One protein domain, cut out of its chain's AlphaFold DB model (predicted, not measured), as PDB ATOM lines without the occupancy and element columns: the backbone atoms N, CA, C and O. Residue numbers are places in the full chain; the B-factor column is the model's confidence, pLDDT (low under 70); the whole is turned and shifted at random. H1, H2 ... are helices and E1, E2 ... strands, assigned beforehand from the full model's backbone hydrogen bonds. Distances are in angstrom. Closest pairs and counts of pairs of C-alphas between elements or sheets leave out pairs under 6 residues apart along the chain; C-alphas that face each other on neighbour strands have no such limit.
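What this domain is: This is residues 6 to 99 of the 898 residues of the protein "Cramped chromatin regulator homolog 1" of Pygocentrus nattereri (UniProt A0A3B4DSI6). One long helix, H2, runs through the middle, and H1 stands crosswise to it like the stem of a T, meeting H2 with its last residues while residues 6 to 11 stick out free. H4 and the two-stranded hairpin E1 E2 pack on H2 on the side away from H1, the hairpin by the last part of H2, while the small helix H5 is near the beginning of H2. The 94 printed residues hold five named helices and two named strands, in the order H1 H2 H3 H4 E1 E2 H5, with the strands antiparallel in one sheet, E1 - E2. The class is mostly helix. The whole is compact, with a radius of gyration of the C-alphas of 13.7 A and spans of 41 by 34 by 24 A.

How they stand to each other: H1, residues 6 to 19, touches H2, residues 34 to 52, with residues 16 to 19 alone; the closest C-alphas are those of Trp 16 and Leu 42, 7.3 A apart. Their lines are about perpendicular, at 87 degrees. H3, residues 57 to 60, is close to H2 but not clearly touching, the closest C-alphas being those of Tyr 45 and Val 60, 7.9 A apart. H4, residues 62 to 68, touches H2 at a steep tilt of 52 degrees, opposite ways, with the C-alphas of Cys 44 and Ile 67 closest at 6.3 A. H1 and H4 are apart, but only just, at 8.2 A. E1, residues 71 to 75, and E2, residues 78 to 82, form a hairpin; N 73 and O 80 are 2.9 A apart and N 82 and O 71 are 2.8 A apart, within hydrogen-bond range. The closest C-alphas of H2 and E1 are those of Val 52 and Ser 75, 5.5 A apart. H5, residues 88 to 94, is close to H2 but not clearly touching, with the C-alphas of Ser 36 and Leu 93 closest at 6.7 A. In H1, H2, H4 and H5 every O i to N i+4 pair is within hydrogen-bond range; H3 is too short for such a pair.

Where its parts are: H1 begins at C-alpha 6, (9.567, -17.665, 32.671), and is 19.9 A long. H2 is 26.8 A long and ends at C-alpha 52, (29.953, -21.243, 14.802). H3 measures 4.7 A, H4 10.0 A, E1 12.2 A and E2 12.3 A. H5 measures 9.9 A and ends at C-alpha 94, (34.275, -34.138, 36.525).

The domain as a whole: The two C-alphas farthest apart are those of Gly 77 and Asp 97, at 41.3 A. The printed part has no cut. The link from H1 to H2, residues 20 to 33, is long; the others are tight. The mean pLDDT of the printed part is 72.4, and 33 residues are under 70, among them residues 24 to 32 and 85 to 99.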
ATOM      1  N   GLU A   6      10.266 -16.587  33.376       83.44
ATOM      2  CA  GLU A   6       9.567 -17.665  32.671       83.44
ATOM      3  C   GLU A   6      10.005 -17.821  31.205       83.44
ATOM      4  O   GLU A   6      10.164 -18.935  30.710       83.44
ATOM      5  N   GLN A   7      10.322 -16.722  30.514       86.25
ATOM      6  CA  GLN A   7      10.902 -16.774  29.164       86.25
ATOM      7  C   GLN A   7      12.301 -17.408  29.183       86.25
ATOM      8  O   GLN A   7      12.653 -18.154  28.268       86.25
ATOM      9  N   VAL A   8      13.090 -17.152  30.235       85.94
ATOM     10  CA  VAL A   8      14.387 -17.808  30.456       85.94
ATOM     11  C   VAL A   8      14.192 -19.299  30.756       85.94
ATOM     12  O   VAL A   8      14.878 -20.121  30.149       85.94
ATOM     13  N   ARG A   9      13.212 -19.669  31.596       86.94
ATOM     14  CA  ARG A   9      12.857 -21.069  31.902       86.94
ATOM     15  C   ARG A   9      12.412 -21.843  30.653       86.94
ATOM     16  O   ARG A   9      12.924 -22.928  30.381       86.94
ATOM     17  N   HIS A  10      11.533 -21.269  29.831       87.44
ATOM     18  CA  HIS A  10      11.142 -21.859  28.550       87.44
ATOM     19  C   HIS A  10      12.316 -21.965  27.566       87.44
ATOM     20  O   HIS A  10      12.460 -22.991  26.898       87.44
ATOM     21  N   PHE A  11      13.174 -20.944  27.467       84.81
ATOM     22  CA  PHE A  11      14.359 -20.989  26.605       84.81
ATOM     23  C   PHE A  11      15.349 -22.077  27.048       84.81
ATOM     24  O   PHE A  11      15.882 -22.791  26.194       84.81
ATOM     25  N   TYR A  12      15.546 -22.238  28.360       88.44
ATOM     26  CA  TYR A  12      16.338 -23.309  28.961       88.44
ATOM     27  C   TYR A  12      15.802 -24.680  28.542       88.44
ATOM     28  O   TYR A  12      16.495 -25.403  27.827       88.44
ATOM     29  N   TYR A  13      14.548 -25.010  28.875       88.50
ATOM     30  CA  TYR A  13      13.999 -26.341  28.593       88.50
ATOM     31  C   TYR A  13      13.897 -26.640  27.092       88.50
ATOM     32  O   TYR A  13      14.207 -27.756  26.677       88.50
ATOM     33  N   ARG A  14      13.550 -25.658  26.246       86.88
ATOM     34  CA  ARG A  14      13.538 -25.844  24.780       86.88
ATOM     35  C   ARG A  14      14.940 -26.052  24.203       86.88
ATOM     36  O   ARG A  14      15.090 -26.820  23.256       86.88
ATOM     37  N   THR A  15      15.959 -25.399  24.763       85.69
ATOM     38  CA  THR A  15      17.358 -25.611  24.360       85.69
ATOM     39  C   THR A  15      17.852 -26.977  24.830       85.69
ATOM     40  O   THR A  15      18.378 -27.739  24.020       85.69
ATOM     41  N   TRP A  16      17.618 -27.323  26.100       87.19
ATOM     42  CA  TRP A  16      18.010 -28.606  26.677       87.19
ATOM     43  C   TRP A  16      17.368 -29.786  25.942       87.19
ATOM     44  O   TRP A  16      18.069 -30.683  25.478       87.19
ATOM     45  N   HIS A  17      16.055 -29.735  25.707       85.19
ATOM     46  CA  HIS A  17      15.325 -30.772  24.977       85.19
ATOM     47  C   HIS A  17      15.751 -30.904  23.500       85.19
ATOM     48  O   HIS A  17      15.554 -31.967  22.910       85.19
ATOM     49  N   LYS A  18      16.355 -29.870  22.889       82.50
ATOM     50  CA  LYS A  18      16.986 -30.012  21.566       82.50
ATOM     51  C   LYS A  18      18.348 -30.708  21.655       82.50
ATOM     52  O   LYS A  18      18.626 -31.559  20.820       82.50
ATOM     53  N   ILE A  19      19.194 -30.374  22.633       84.00
ATOM     54  CA  ILE A  19      20.574 -30.897  22.679       84.00
ATOM     55  C   ILE A  19      20.691 -32.270  23.346       84.00
ATOM     56  O   ILE A  19      21.473 -33.092  22.885       84.00
ATOM     57  N   SER A  20      19.862 -32.572  24.349       81.12
ATOM     58  CA  SER A  20      19.876 -33.852  25.076       81.12
ATOM     59  C   SER A  20      19.532 -35.072  24.206       81.12
ATOM     60  O   SER A  20      19.712 -36.197  24.658       81.12
ATOM     61  N   LYS A  21      19.046 -34.871  22.972       81.06
ATOM     62  CA  LYS A  21      18.797 -35.930  21.973       81.06
ATOM     63  C   LYS A  21      20.037 -36.298  21.144       81.06
ATOM     64  O   LYS A  21      19.959 -37.180  20.299       81.06
ATOM     65  N   HIS A  22      21.149 -35.593  21.353       71.75
ATOM     66  CA  HIS A  22      22.399 -35.725  20.600       71.75
ATOM     67  C   HIS A  22      23.634 -35.798  21.523       71.75
ATOM     68  O   HIS A  22      24.748 -35.501  21.091       71.75
ATOM     69  N   ILE A  23      23.438 -36.133  22.805       75.81
ATOM     70  CA  ILE A  23      24.507 -36.307  23.796       75.81
ATOM     71  C   ILE A  23      24.313 -37.672  24.456       75.81
ATOM     72  O   ILE A  23      23.367 -37.869  25.220       75.81
ATOM     73  N   ASP A  24      25.213 -38.611  24.174       67.06
ATOM     74  CA  ASP A  24      25.085 -39.996  24.632       67.06
ATOM     75  C   ASP A  24      25.774 -40.180  25.985       67.06
ATOM     76  O   ASP A  24      26.916 -40.637  26.075       67.06
ATOM     77  N   PHE A  25      25.072 -39.838  27.068       65.88
ATOM     78  CA  PHE A  25      25.602 -39.968  28.432       65.88
ATOM     79  C   PHE A  25      26.024 -41.403  28.797       65.88
ATOM     80  O   PHE A  25      26.919 -41.576  29.618       65.88
ATOM     81  N   ASN A  26      25.477 -42.422  28.126       59.47
ATOM     82  CA  ASN A  26      25.887 -43.822  28.287       59.47
ATOM     83  C   ASN A  26      27.342 -44.090  27.850       59.47
ATOM     84  O   ASN A  26      27.933 -45.066  28.295       59.47
ATOM     85  N   ASN A  27      27.932 -43.235  27.003       54.66
ATOM     86  CA  ASN A  27      29.330 -43.347  26.569       54.66
ATOM     87  C   ASN A  27      30.299 -42.565  27.489       54.66
ATOM     88  O   ASN A  27      31.494 -42.458  27.214       54.66
ATOM     89  N   TYR A  28      29.799 -42.010  28.603       60.59
ATOM     90  CA  TYR A  28      30.626 -41.405  29.646       60.59
ATOM     91  C   TYR A  28      30.940 -42.436  30.722       60.59
ATOM     92  O   TYR A  28      30.146 -42.677  31.627       60.59
ATOM     93  N   SER A  29      32.164 -42.968  30.680       49.59
ATOM     94  CA  SER A  29      32.771 -43.740  31.776       49.59
ATOM     95  C   SER A  29      33.152 -42.825  32.963       49.59
ATOM     96  O   SER A  29      34.294 -42.764  33.406       49.59
ATOM     97  N   ARG A  30      32.187 -42.016  33.418       56.28
ATOM     98  CA  ARG A  30      32.246 -41.104  34.568       56.28
ATOM     99  C   ARG A  30      30.842 -41.026  35.163       56.28
ATOM    100  O   ARG A  30      29.934 -40.494  34.520       56.28
ATOM    101  N   VAL A  31      30.659 -41.539  36.380       54.91
ATOM    102  CA  VAL A  31      29.357 -41.585  37.072       54.91
ATOM    103  C   VAL A  31      29.009 -40.198  37.628       54.91
ATOM    104  O   VAL A  31      29.101 -39.919  38.820       54.91
ATOM    105  N   LEU A  32      28.659 -39.286  36.723       66.38
ATOM    106  CA  LEU A  32      28.317 -37.903  37.037       66.38
ATOM    107  C   LEU A  32      26.827 -37.770  37.365       66.38
ATOM    108  O   LEU A  32      25.974 -38.354  36.697       66.38
ATOM    109  N   LYS A  33      26.495 -36.942  38.363       71.75
ATOM    110  CA  LYS A  33      25.102 -36.590  38.679       71.75
ATOM    111  C   LYS A  33      24.438 -35.945  37.452       71.75
ATOM    112  O   LYS A  33      25.069 -35.144  36.762       71.75
ATOM    113  N   LYS A  34      23.157 -36.254  37.205       78.06
ATOM    114  CA  LYS A  34      22.405 -35.807  36.009       78.06
ATOM    115  C   LYS A  34      22.462 -34.285  35.794       78.06
ATOM    116  O   LYS A  34      22.670 -33.836  34.674       78.06
ATOM    117  N   SER A  35      22.391 -33.497  36.867       77.38
ATOM    118  CA  SER A  35      22.536 -32.032  36.829       77.38
ATOM    119  C   SER A  35      23.944 -31.555  36.434       77.38
ATOM    120  O   SER A  35      24.084 -30.545  35.746       77.38
ATOM    121  N   SER A  36      25.000 -32.286  36.803       78.12
ATOM    122  CA  SER A  36      26.377 -32.009  36.368       78.12
ATOM    123  C   SER A  36      26.574 -32.328  34.883       78.12
ATOM    124  O   SER A  36      27.244 -31.577  34.175       78.12
ATOM    125  N   GLN A  37      25.966 -33.419  34.402       76.94
ATOM    126  CA  GLN A  37      25.933 -33.786  32.980       76.94
ATOM    127  C   GLN A  37      25.189 -32.725  32.150       76.94
ATOM    128  O   GLN A  37      25.684 -32.288  31.109       76.94
ATOM    129  N   GLU A  38      24.043 -32.259  32.650       84.69
ATOM    130  CA  GLU A  38      23.225 -31.196  32.059       84.69
ATOM    131  C   GLU A  38      23.984 -29.865  31.960       84.69
ATOM    132  O   GLU A  38      24.111 -29.291  30.874       84.69
ATOM    133  N   LEU A  39      24.599 -29.425  33.064       82.69
ATOM    134  CA  LEU A  39      25.434 -28.224  33.107       82.69
ATOM    135  C   LEU A  39      26.624 -28.303  32.132       82.69
ATOM    136  O   LEU A  39      26.902 -27.339  31.416       82.69
ATOM    137  N   TYR A  40      27.314 -29.446  32.066       79.06
ATOM    138  CA  TYR A  40      28.456 -29.638  31.168       79.06
ATOM    139  C   TYR A  40      28.037 -29.626  29.687       79.06
ATOM    140  O   TYR A  40      28.682 -28.959  28.870       79.06
ATOM    141  N   GLY A  41      26.912 -30.268  29.347       83.69
ATOM    142  CA  GLY A  41      26.328 -30.236  28.003       83.69
ATOM    143  C   GLY A  41      25.913 -28.828  27.565       83.69
ATOM    144  O   GLY A  41      26.254 -28.396  26.460       83.69
ATOM    145  N   LEU A  42      25.252 -28.068  28.446       85.94
ATOM    146  CA  LEU A  42      24.860 -26.673  28.198       85.94
ATOM    147  C   LEU A  42      26.068 -25.745  27.998       85.94
ATOM    148  O   LEU A  42      26.050 -24.899  27.100       85.94
ATOM    149  N   ILE A  43      27.136 -25.913  28.783       84.19
ATOM    150  CA  ILE A  43      28.364 -25.110  28.657       84.19
ATOM    151  C   ILE A  43      29.092 -25.413  27.340       84.19
ATOM    152  O   ILE A  43      29.484 -24.484  26.627       84.19
ATOM    153  N   CYS A  44      29.217 -26.688  26.960       81.00
ATOM    154  CA  CYS A  44      29.807 -27.069  25.674       81.00
ATOM    155  C   CYS A  44      28.969 -26.562  24.489       81.00
ATOM    156  O   CYS A  44      29.521 -26.060  23.509       81.00
ATOM    157  N   TYR A  45      27.638 -26.605  24.601       84.62
ATOM    158  CA  TYR A  45      26.726 -26.066  23.595       84.62
ATOM    159  C   TYR A  45      26.848 -24.546  23.433       84.62
ATOM    160  O   TYR A  45      26.875 -24.044  22.307       84.62
ATOM    161  N   ALA A  46      26.960 -23.805  24.539       83.06
ATOM    162  CA  ALA A  46      27.163 -22.361  24.510       83.06
ATOM    163  C   ALA A  46      28.492 -21.988  23.832       83.06
ATOM    164  O   ALA A  46      28.525 -21.078  23.002       83.06
ATOM    165  N   GLU A  47      29.575 -22.710  24.129       83.25
ATOM    166  CA  GLU A  47      30.891 -22.461  23.530       83.25
ATOM    167  C   GLU A  47      30.943 -22.833  22.037       83.25
ATOM    168  O   GLU A  47      31.530 -22.104  21.234       83.25
ATOM    169  N   LEU A  48      30.254 -23.907  21.637       80.06
ATOM    170  CA  LEU A  48      30.060 -24.271  20.233       80.06
ATOM    171  C   LEU A  48      29.261 -23.193  19.482       80.06
ATOM    172  O   LEU A  48      29.714 -22.699  18.447       80.06
ATOM    173  N   ARG A  49      28.118 -22.756  20.035       80.50
ATOM    174  CA  ARG A  49      27.277 -21.698  19.446       80.50
ATOM    175  C   ARG A  49      28.066 -20.398  19.257       80.50
ATOM    176  O   ARG A  49      27.991 -19.805  18.184       80.50
ATOM    177  N   LYS A  50      28.879 -19.989  20.239       80.19
ATOM    178  CA  LYS A  50      29.735 -18.787  20.154       80.19
ATOM    179  C   LYS A  50      30.734 -18.821  18.992       80.19
ATOM    180  O   LYS A  50      31.005 -17.776  18.408       80.19
ATOM    181  N   LYS A  51      31.308 -19.985  18.658       74.31
ATOM    182  CA  LYS A  51      32.345 -20.094  17.609       74.31
ATOM    183  C   LYS A  51      31.787 -20.341  16.204       74.31
ATOM    184  O   LYS A  51      32.440 -19.977  15.225       74.31
ATOM    185  N   VAL A  52      30.600 -20.938  16.093       75.06
ATOM    186  CA  VAL A  52      29.953 -21.243  14.802       75.06
ATOM    187  C   VAL A  52      28.943 -20.161  14.390       75.06
ATOM    188  O   VAL A  52      28.747 -19.927  13.201       75.06
ATOM    189  N   GLY A  53      28.343 -19.443  15.345       65.12
ATOM    190  CA  GLY A  53      27.346 -18.391  15.110       65.12
ATOM    191  C   GLY A  53      25.951 -18.947  14.803       65.12
ATOM    192  O   GLY A  53      24.988 -18.588  15.478       65.12
ATOM    193  N   GLY A  54      25.856 -19.865  13.838       72.94
ATOM    194  CA  GLY A  54      24.678 -20.704  13.592       72.94
ATOM    195  C   GLY A  54      24.704 -22.006  14.404       72.94
ATOM    196  O   GLY A  54      25.755 -22.432  14.885       72.94
ATOM    197  N   MET A  55      23.544 -22.651  14.563       68.50
ATOM    198  CA  MET A  55      23.415 -23.938  15.262       68.50
ATOM    199  C   MET A  55      22.508 -24.904  14.492       68.50
ATOM    200  O   MET A  55      21.393 -25.232  14.906       68.50
ATOM    201  N   ASP A  56      23.023 -25.336  13.347       74.62
ATOM    202  CA  ASP A  56      22.445 -26.382  12.503       74.62
ATOM    203  C   ASP A  56      22.590 -27.758  13.170       74.62
ATOM    204  O   ASP A  56      23.538 -28.001  13.920       74.62
ATOM    205  N   ASP A  57      21.715 -28.708  12.846       76.06
ATOM    206  CA  ASP A  57      21.707 -30.033  13.490       76.06
ATOM    207  C   ASP A  57      22.986 -30.847  13.208       76.06
ATOM    208  O   ASP A  57      23.448 -31.612  14.054       76.06
ATOM    209  N   LYS A  58      23.653 -30.573  12.077       74.94
ATOM    210  CA  LYS A  58      24.999 -31.085  11.747       74.94
ATOM    211  C   LYS A  58      26.088 -30.610  12.720       74.94
ATOM    212  O   LYS A  58      27.103 -31.284  12.873       74.94
ATOM    213  N   ASN A  59      25.890 -29.462  13.368       74.38
ATOM    214  CA  ASN A  59      26.773 -28.948  14.414       74.38
ATOM    215  C   ASN A  59      26.328 -29.454  15.793       74.38
ATOM    216  O   ASN A  59      27.183 -29.758  16.616       74.38
ATOM    217  N   VAL A  60      25.021 -29.635  16.029       75.06
ATOM    218  CA  VAL A  60      24.515 -30.266  17.262       75.06
ATOM    219  C   VAL A  60      25.012 -31.712  17.392       75.06
ATOM    220  O   VAL A  60      25.441 -32.091  18.473       75.06
ATOM    221  N   ALA A  61      25.083 -32.493  16.308       75.38
ATOM    222  CA  ALA A  61      25.688 -33.833  16.336       75.38
ATOM    223  C   ALA A  61      27.170 -33.817  16.778       75.38
ATOM    224  O   ALA A  61      27.621 -34.686  17.523       75.38
ATOM    225  N   LYS A  62      27.919 -32.775  16.394       73.69
ATOM    226  CA  LYS A  62      29.312 -32.555  16.822       73.69
ATOM    227  C   LYS A  62      29.436 -32.120  18.288       73.69
ATOM    228  O   LYS A  62      30.542 -32.059  18.818       73.69
ATOM    229  N   LEU A  63      28.335 -31.845  18.985       76.06
ATOM    230  CA  LEU A  63      28.383 -31.570  20.418       76.06
ATOM    231  C   LEU A  63      28.887 -32.789  21.208       76.06
ATOM    232  O   LEU A  63      29.677 -32.610  22.128       76.06
ATOM    233  N   ASN A  64      28.517 -34.010  20.813       74.88
ATOM    234  CA  ASN A  64      28.952 -35.242  21.482       74.88
ATOM    235  C   ASN A  64      30.494 -35.392  21.442       74.88
ATOM    236  O   ASN A  64      31.144 -35.547  22.474       74.88
ATOM    237  N   GLU A  65      31.087 -35.204  20.255       76.38
ATOM    238  CA  GLU A  65      32.541 -35.186  20.000       76.38
ATOM    239  C   GLU A  65      33.261 -34.047  20.765       76.38
ATOM    240  O   GLU A  65      34.378 -34.218  21.264       76.38
ATOM    241  N   LEU A  66      32.612 -32.880  20.917       75.31
ATOM    242  CA  LEU A  66      33.144 -31.749  21.690       75.31
ATOM    243  C   LEU A  66      33.192 -32.034  23.196       75.31
ATOM    244  O   LEU A  66      34.183 -31.698  23.845       75.31
ATOM    245  N   ILE A  67      32.117 -32.605  23.745       72.62
ATOM    246  CA  ILE A  67      32.002 -32.947  25.169       72.62
ATOM    247  C   ILE A  67      33.023 -34.049  25.523       72.62
ATOM    248  O   ILE A  67      33.597 -34.011  26.616       72.62
ATOM    249  N   GLN A  68      33.302 -34.967  24.583       69.12
ATOM    250  CA  GLN A  68      34.176 -36.124  24.803       69.12
ATOM    251  C   GLN A  68      35.671 -35.771  24.756       69.12
ATOM    252  O   GLN A  68      36.424 -36.229  25.616       69.12
ATOM    253  N   GLN A  69      36.123 -34.969  23.779       63.03
ATOM    254  CA  GLN A  69      37.534 -34.553  23.679       63.03
ATOM    255  C   GLN A  69      37.718 -33.109  23.182       63.03
ATOM    256  O   GLN A  69      38.156 -32.242  23.945       63.03
ATOM    257  N   ALA A  70      37.478 -32.870  21.886       66.38
ATOM    258  CA  ALA A  70      37.590 -31.579  21.200       66.38
ATOM    259  C   ALA A  70      37.205 -31.731  19.716       66.38
ATOM    260  O   ALA A  70      37.829 -32.523  19.015       66.38
ATOM    261  N   THR A  71      36.283 -30.912  19.209       71.94
ATOM    262  CA  THR A  71      35.890 -30.903  17.787       71.94
ATOM    263  C   THR A  71      36.735 -29.976  16.932       71.94
ATOM    264  O   THR A  71      37.237 -28.953  17.397       71.94
ATOM    265  N   THR A  72      36.796 -30.253  15.627       70.44
ATOM    266  CA  THR A  72      37.152 -29.234  14.627       70.44
ATOM    267  C   THR A  72      35.923 -28.814  13.818       70.44
ATOM    268  O   THR A  72      35.264 -29.627  13.167       70.44
ATOM    269  N   VAL A  73      35.590 -27.520  13.854       71.25
ATOM    270  CA  VAL A  73      34.462 -26.952  13.099       71.25
ATOM    271  C   VAL A  73      34.956 -25.806  12.228       71.25
ATOM    272  O   VAL A  73      35.689 -24.928  12.685       71.25
ATOM    273  N   ARG A  74      34.570 -25.814  10.948       65.94
ATOM    274  CA  ARG A  74      34.935 -24.759  10.002       65.94
ATOM    275  C   ARG A  74      33.961 -23.592  10.135       65.94
ATOM    276  O   ARG A  74      32.778 -23.746   9.861       65.94
ATOM    277  N   SER A  75      34.464 -22.432  10.545       63.00
ATOM    278  CA  SER A  75      33.690 -21.206  10.761       63.00
ATOM    279  C   SER A  75      34.396 -20.035  10.079       63.00
ATOM    280  O   SER A  75      35.621 -19.920  10.146       63.00
ATOM    281  N   LYS A  76      33.636 -19.195   9.362       60.34
ATOM    282  CA  LYS A  76      34.149 -18.047   8.579       60.34
ATOM    283  C   LYS A  76      35.402 -18.398   7.748       60.34
ATOM    284  O   LYS A  76      36.428 -17.725   7.799       60.34
ATOM    285  N   GLY A  77      35.332 -19.520   7.025       64.69
ATOM    286  CA  GLY A  77      36.386 -20.024   6.136       64.69
ATOM    287  C   GLY A  77      37.549 -20.773   6.806       64.69
ATOM    288  O   GLY A  77      38.217 -21.551   6.119       64.69
ATOM    289  N   ARG A  78      37.769 -20.627   8.122       70.12
ATOM    290  CA  ARG A  78      38.894 -21.227   8.869       70.12
ATOM    291  C   ARG A  78      38.452 -22.433   9.706       70.12
ATOM    292  O   ARG A  78      37.341 -22.454  10.230       70.12
ATOM    293  N   ASN A  79      39.326 -23.426   9.860       75.00
ATOM    294  CA  ASN A  79      39.088 -24.571  10.744       75.00
ATOM    295  C   ASN A  79      39.428 -24.176  12.190       75.00
ATOM    296  O   ASN A  79      40.573 -23.834  12.474       75.00
ATOM    297  N   LEU A  80      38.452 -24.216  13.098       73.81
ATOM    298  CA  LEU A  80      38.639 -23.921  14.518       73.81
ATOM    299  C   LEU A  80      38.591 -25.218  15.328       73.81
ATOM    300  O   LEU A  80      37.589 -25.930  15.280       73.81
ATOM    301  N   ARG A  81      39.640 -25.505  16.109       75.25
ATOM    302  CA  ARG A  81      39.587 -26.551  17.139       75.25
ATOM    303  C   ARG A  81      38.906 -25.986  18.385       75.25
ATOM    304  O   ARG A  81      39.359 -24.995  18.953       75.25
ATOM    305  N   ILE A  82      37.811 -26.612  18.786       75.44
ATOM    306  CA  ILE A  82      36.980 -26.259  19.933       75.44
ATOM    307  C   ILE A  82      37.223 -27.326  21.001       75.44
ATOM    308  O   ILE A  82      37.147 -28.514  20.711       75.44
ATOM    309  N   LYS A  83      37.520 -26.915  22.233       74.94
ATOM    310  CA  LYS A  83      37.606 -27.798  23.403       74.94
ATOM    311  C   LYS A  83      36.614 -27.306  24.451       74.94
ATOM    312  O   LYS A  83      36.398 -26.098  24.550       74.94
ATOM    313  N   ALA A  84      36.034 -28.221  25.224       73.12
ATOM    314  CA  ALA A  84      35.184 -27.876  26.356       73.12
ATOM    315  C   ALA A  84      35.912 -26.911  27.329       73.12
ATOM    316  O   ALA A  84      37.053 -27.190  27.727       73.12
ATOM    317  N   PRO A  85      35.304 -25.769  27.709       68.25
ATOM    318  CA  PRO A  85      35.949 -24.776  28.563       68.25
ATOM    319  C   PRO A  85      35.908 -25.217  30.035       68.25
ATOM    320  O   PRO A  85      34.972 -24.923  30.777       68.25
ATOM    321  N   MET A  86      36.951 -25.928  30.462       60.16
ATOM    322  CA  MET A  86      37.125 -26.392  31.842       60.16
ATOM    323  C   MET A  86      37.346 -25.230  32.827       60.16
ATOM    324  O   MET A  86      38.454 -24.716  32.979       60.16
ATOM    325  N   CYS A  87      36.285 -24.821  33.527       62.16
ATOM    326  CA  CYS A  87      36.382 -23.962  34.709       62.16
ATOM    327  C   CYS A  87      36.658 -24.802  35.975       62.16
ATOM    328  O   CYS A  87      36.484 -26.022  35.969       62.16
ATOM    329  N   ARG A  88      37.065 -24.167  37.087       56.47
ATOM    330  CA  ARG A  88      37.397 -24.895  38.334       56.47
ATOM    331  C   ARG A  88      36.230 -25.730  38.871       56.47
ATOM    332  O   ARG A  88      36.445 -26.871  39.261       56.47
ATOM    333  N   ALA A  89      35.009 -25.188  38.833       57.06
ATOM    334  CA  ALA A  89      33.809 -25.903  39.261       57.06
ATOM    335  C   ALA A  89      33.548 -27.148  38.393       57.06
ATOM    336  O   ALA A  89      33.345 -28.227  38.935       57.06
ATOM    337  N   LEU A  90      33.653 -27.035  37.061       64.50
ATOM    338  CA  LEU A  90      33.561 -28.199  36.173       64.50
ATOM    339  C   LEU A  90      34.670 -29.224  36.444       64.50
ATOM    340  O   LEU A  90      34.377 -30.413  36.430       64.50
ATOM    341  N   LYS A  91      35.909 -28.807  36.755       65.25
ATOM    342  CA  LYS A  91      36.974 -29.758  37.123       65.25
ATOM    343  C   LYS A  91      36.596 -30.559  38.380       65.25
ATOM    344  O   LYS A  91      36.659 -31.781  38.334       65.25
ATOM    345  N   LYS A  92      36.123 -29.898  39.449       59.28
ATOM    346  CA  LYS A  92      35.666 -30.579  40.682       59.28
ATOM    347  C   LYS A  92      34.421 -31.450  40.482       59.28
ATOM    348  O   LYS A  92      34.232 -32.410  41.216       59.28
ATOM    349  N   LEU A  93      33.570 -31.132  39.503       60.75
ATOM    350  CA  LEU A  93      32.429 -31.977  39.143       60.75
ATOM    351  C   LEU A  93      32.828 -33.183  38.282       60.75
ATOM    352  O   LEU A  93      32.157 -34.203  38.366       60.75
ATOM    353  N   CYS A  94      33.868 -33.076  37.449       61.03
ATOM    354  CA  CYS A  94      34.275 -34.138  36.525       61.03
ATOM    355  C   CYS A  94      35.269 -35.149  37.117       61.03
ATOM    356  O   CYS A  94      35.251 -36.295  36.668       61.03
ATOM    357  N   ASP A  95      36.100 -34.746  38.083       55.16
ATOM    358  CA  ASP A  95      37.065 -35.595  38.797       55.16
ATOM    359  C   ASP A  95      36.925 -35.366  40.325       55.16
ATOM    360  O   ASP A  95      37.489 -34.391  40.835       55.16
ATOM    361  N   PRO A  96      36.184 -36.208  41.078       53.44
ATOM    362  CA  PRO A  96      36.058 -36.049  42.533       53.44
ATOM    363  C   PRO A  96      37.393 -36.301  43.253       53.44
ATOM    364  O   PRO A  96      37.776 -35.525  44.127       53.44
ATOM    365  N   ASP A  97      38.155 -37.298  42.797       47.97
ATOM    366  CA  ASP A  97      39.452 -37.722  43.358       47.97
ATOM    367  C   ASP A  97      40.603 -36.731  43.074       47.97
ATOM    368  O   ASP A  97      41.768 -37.000  43.350       47.97
ATOM    369  N   VAL A  98      40.291 -35.572  42.482       45.00
ATOM    370  CA  VAL A  98      41.234 -34.482  42.179       45.00
ATOM    371  C   VAL A  98      40.940 -33.245  43.051       45.00
ATOM    372  O   VAL A  98      41.506 -32.173  42.830       45.00
ATOM    373  N   SER A  99      40.077 -33.366  44.073       46.38
ATOM    374  CA  SER A  99      39.881 -32.294  45.064       46.38
ATOM    375  C   SER A  99      41.122 -32.075  45.941       46.38
ATOM    376  O   SER A  99      41.480 -30.919  46.179       46.38
TER     377      SER A  99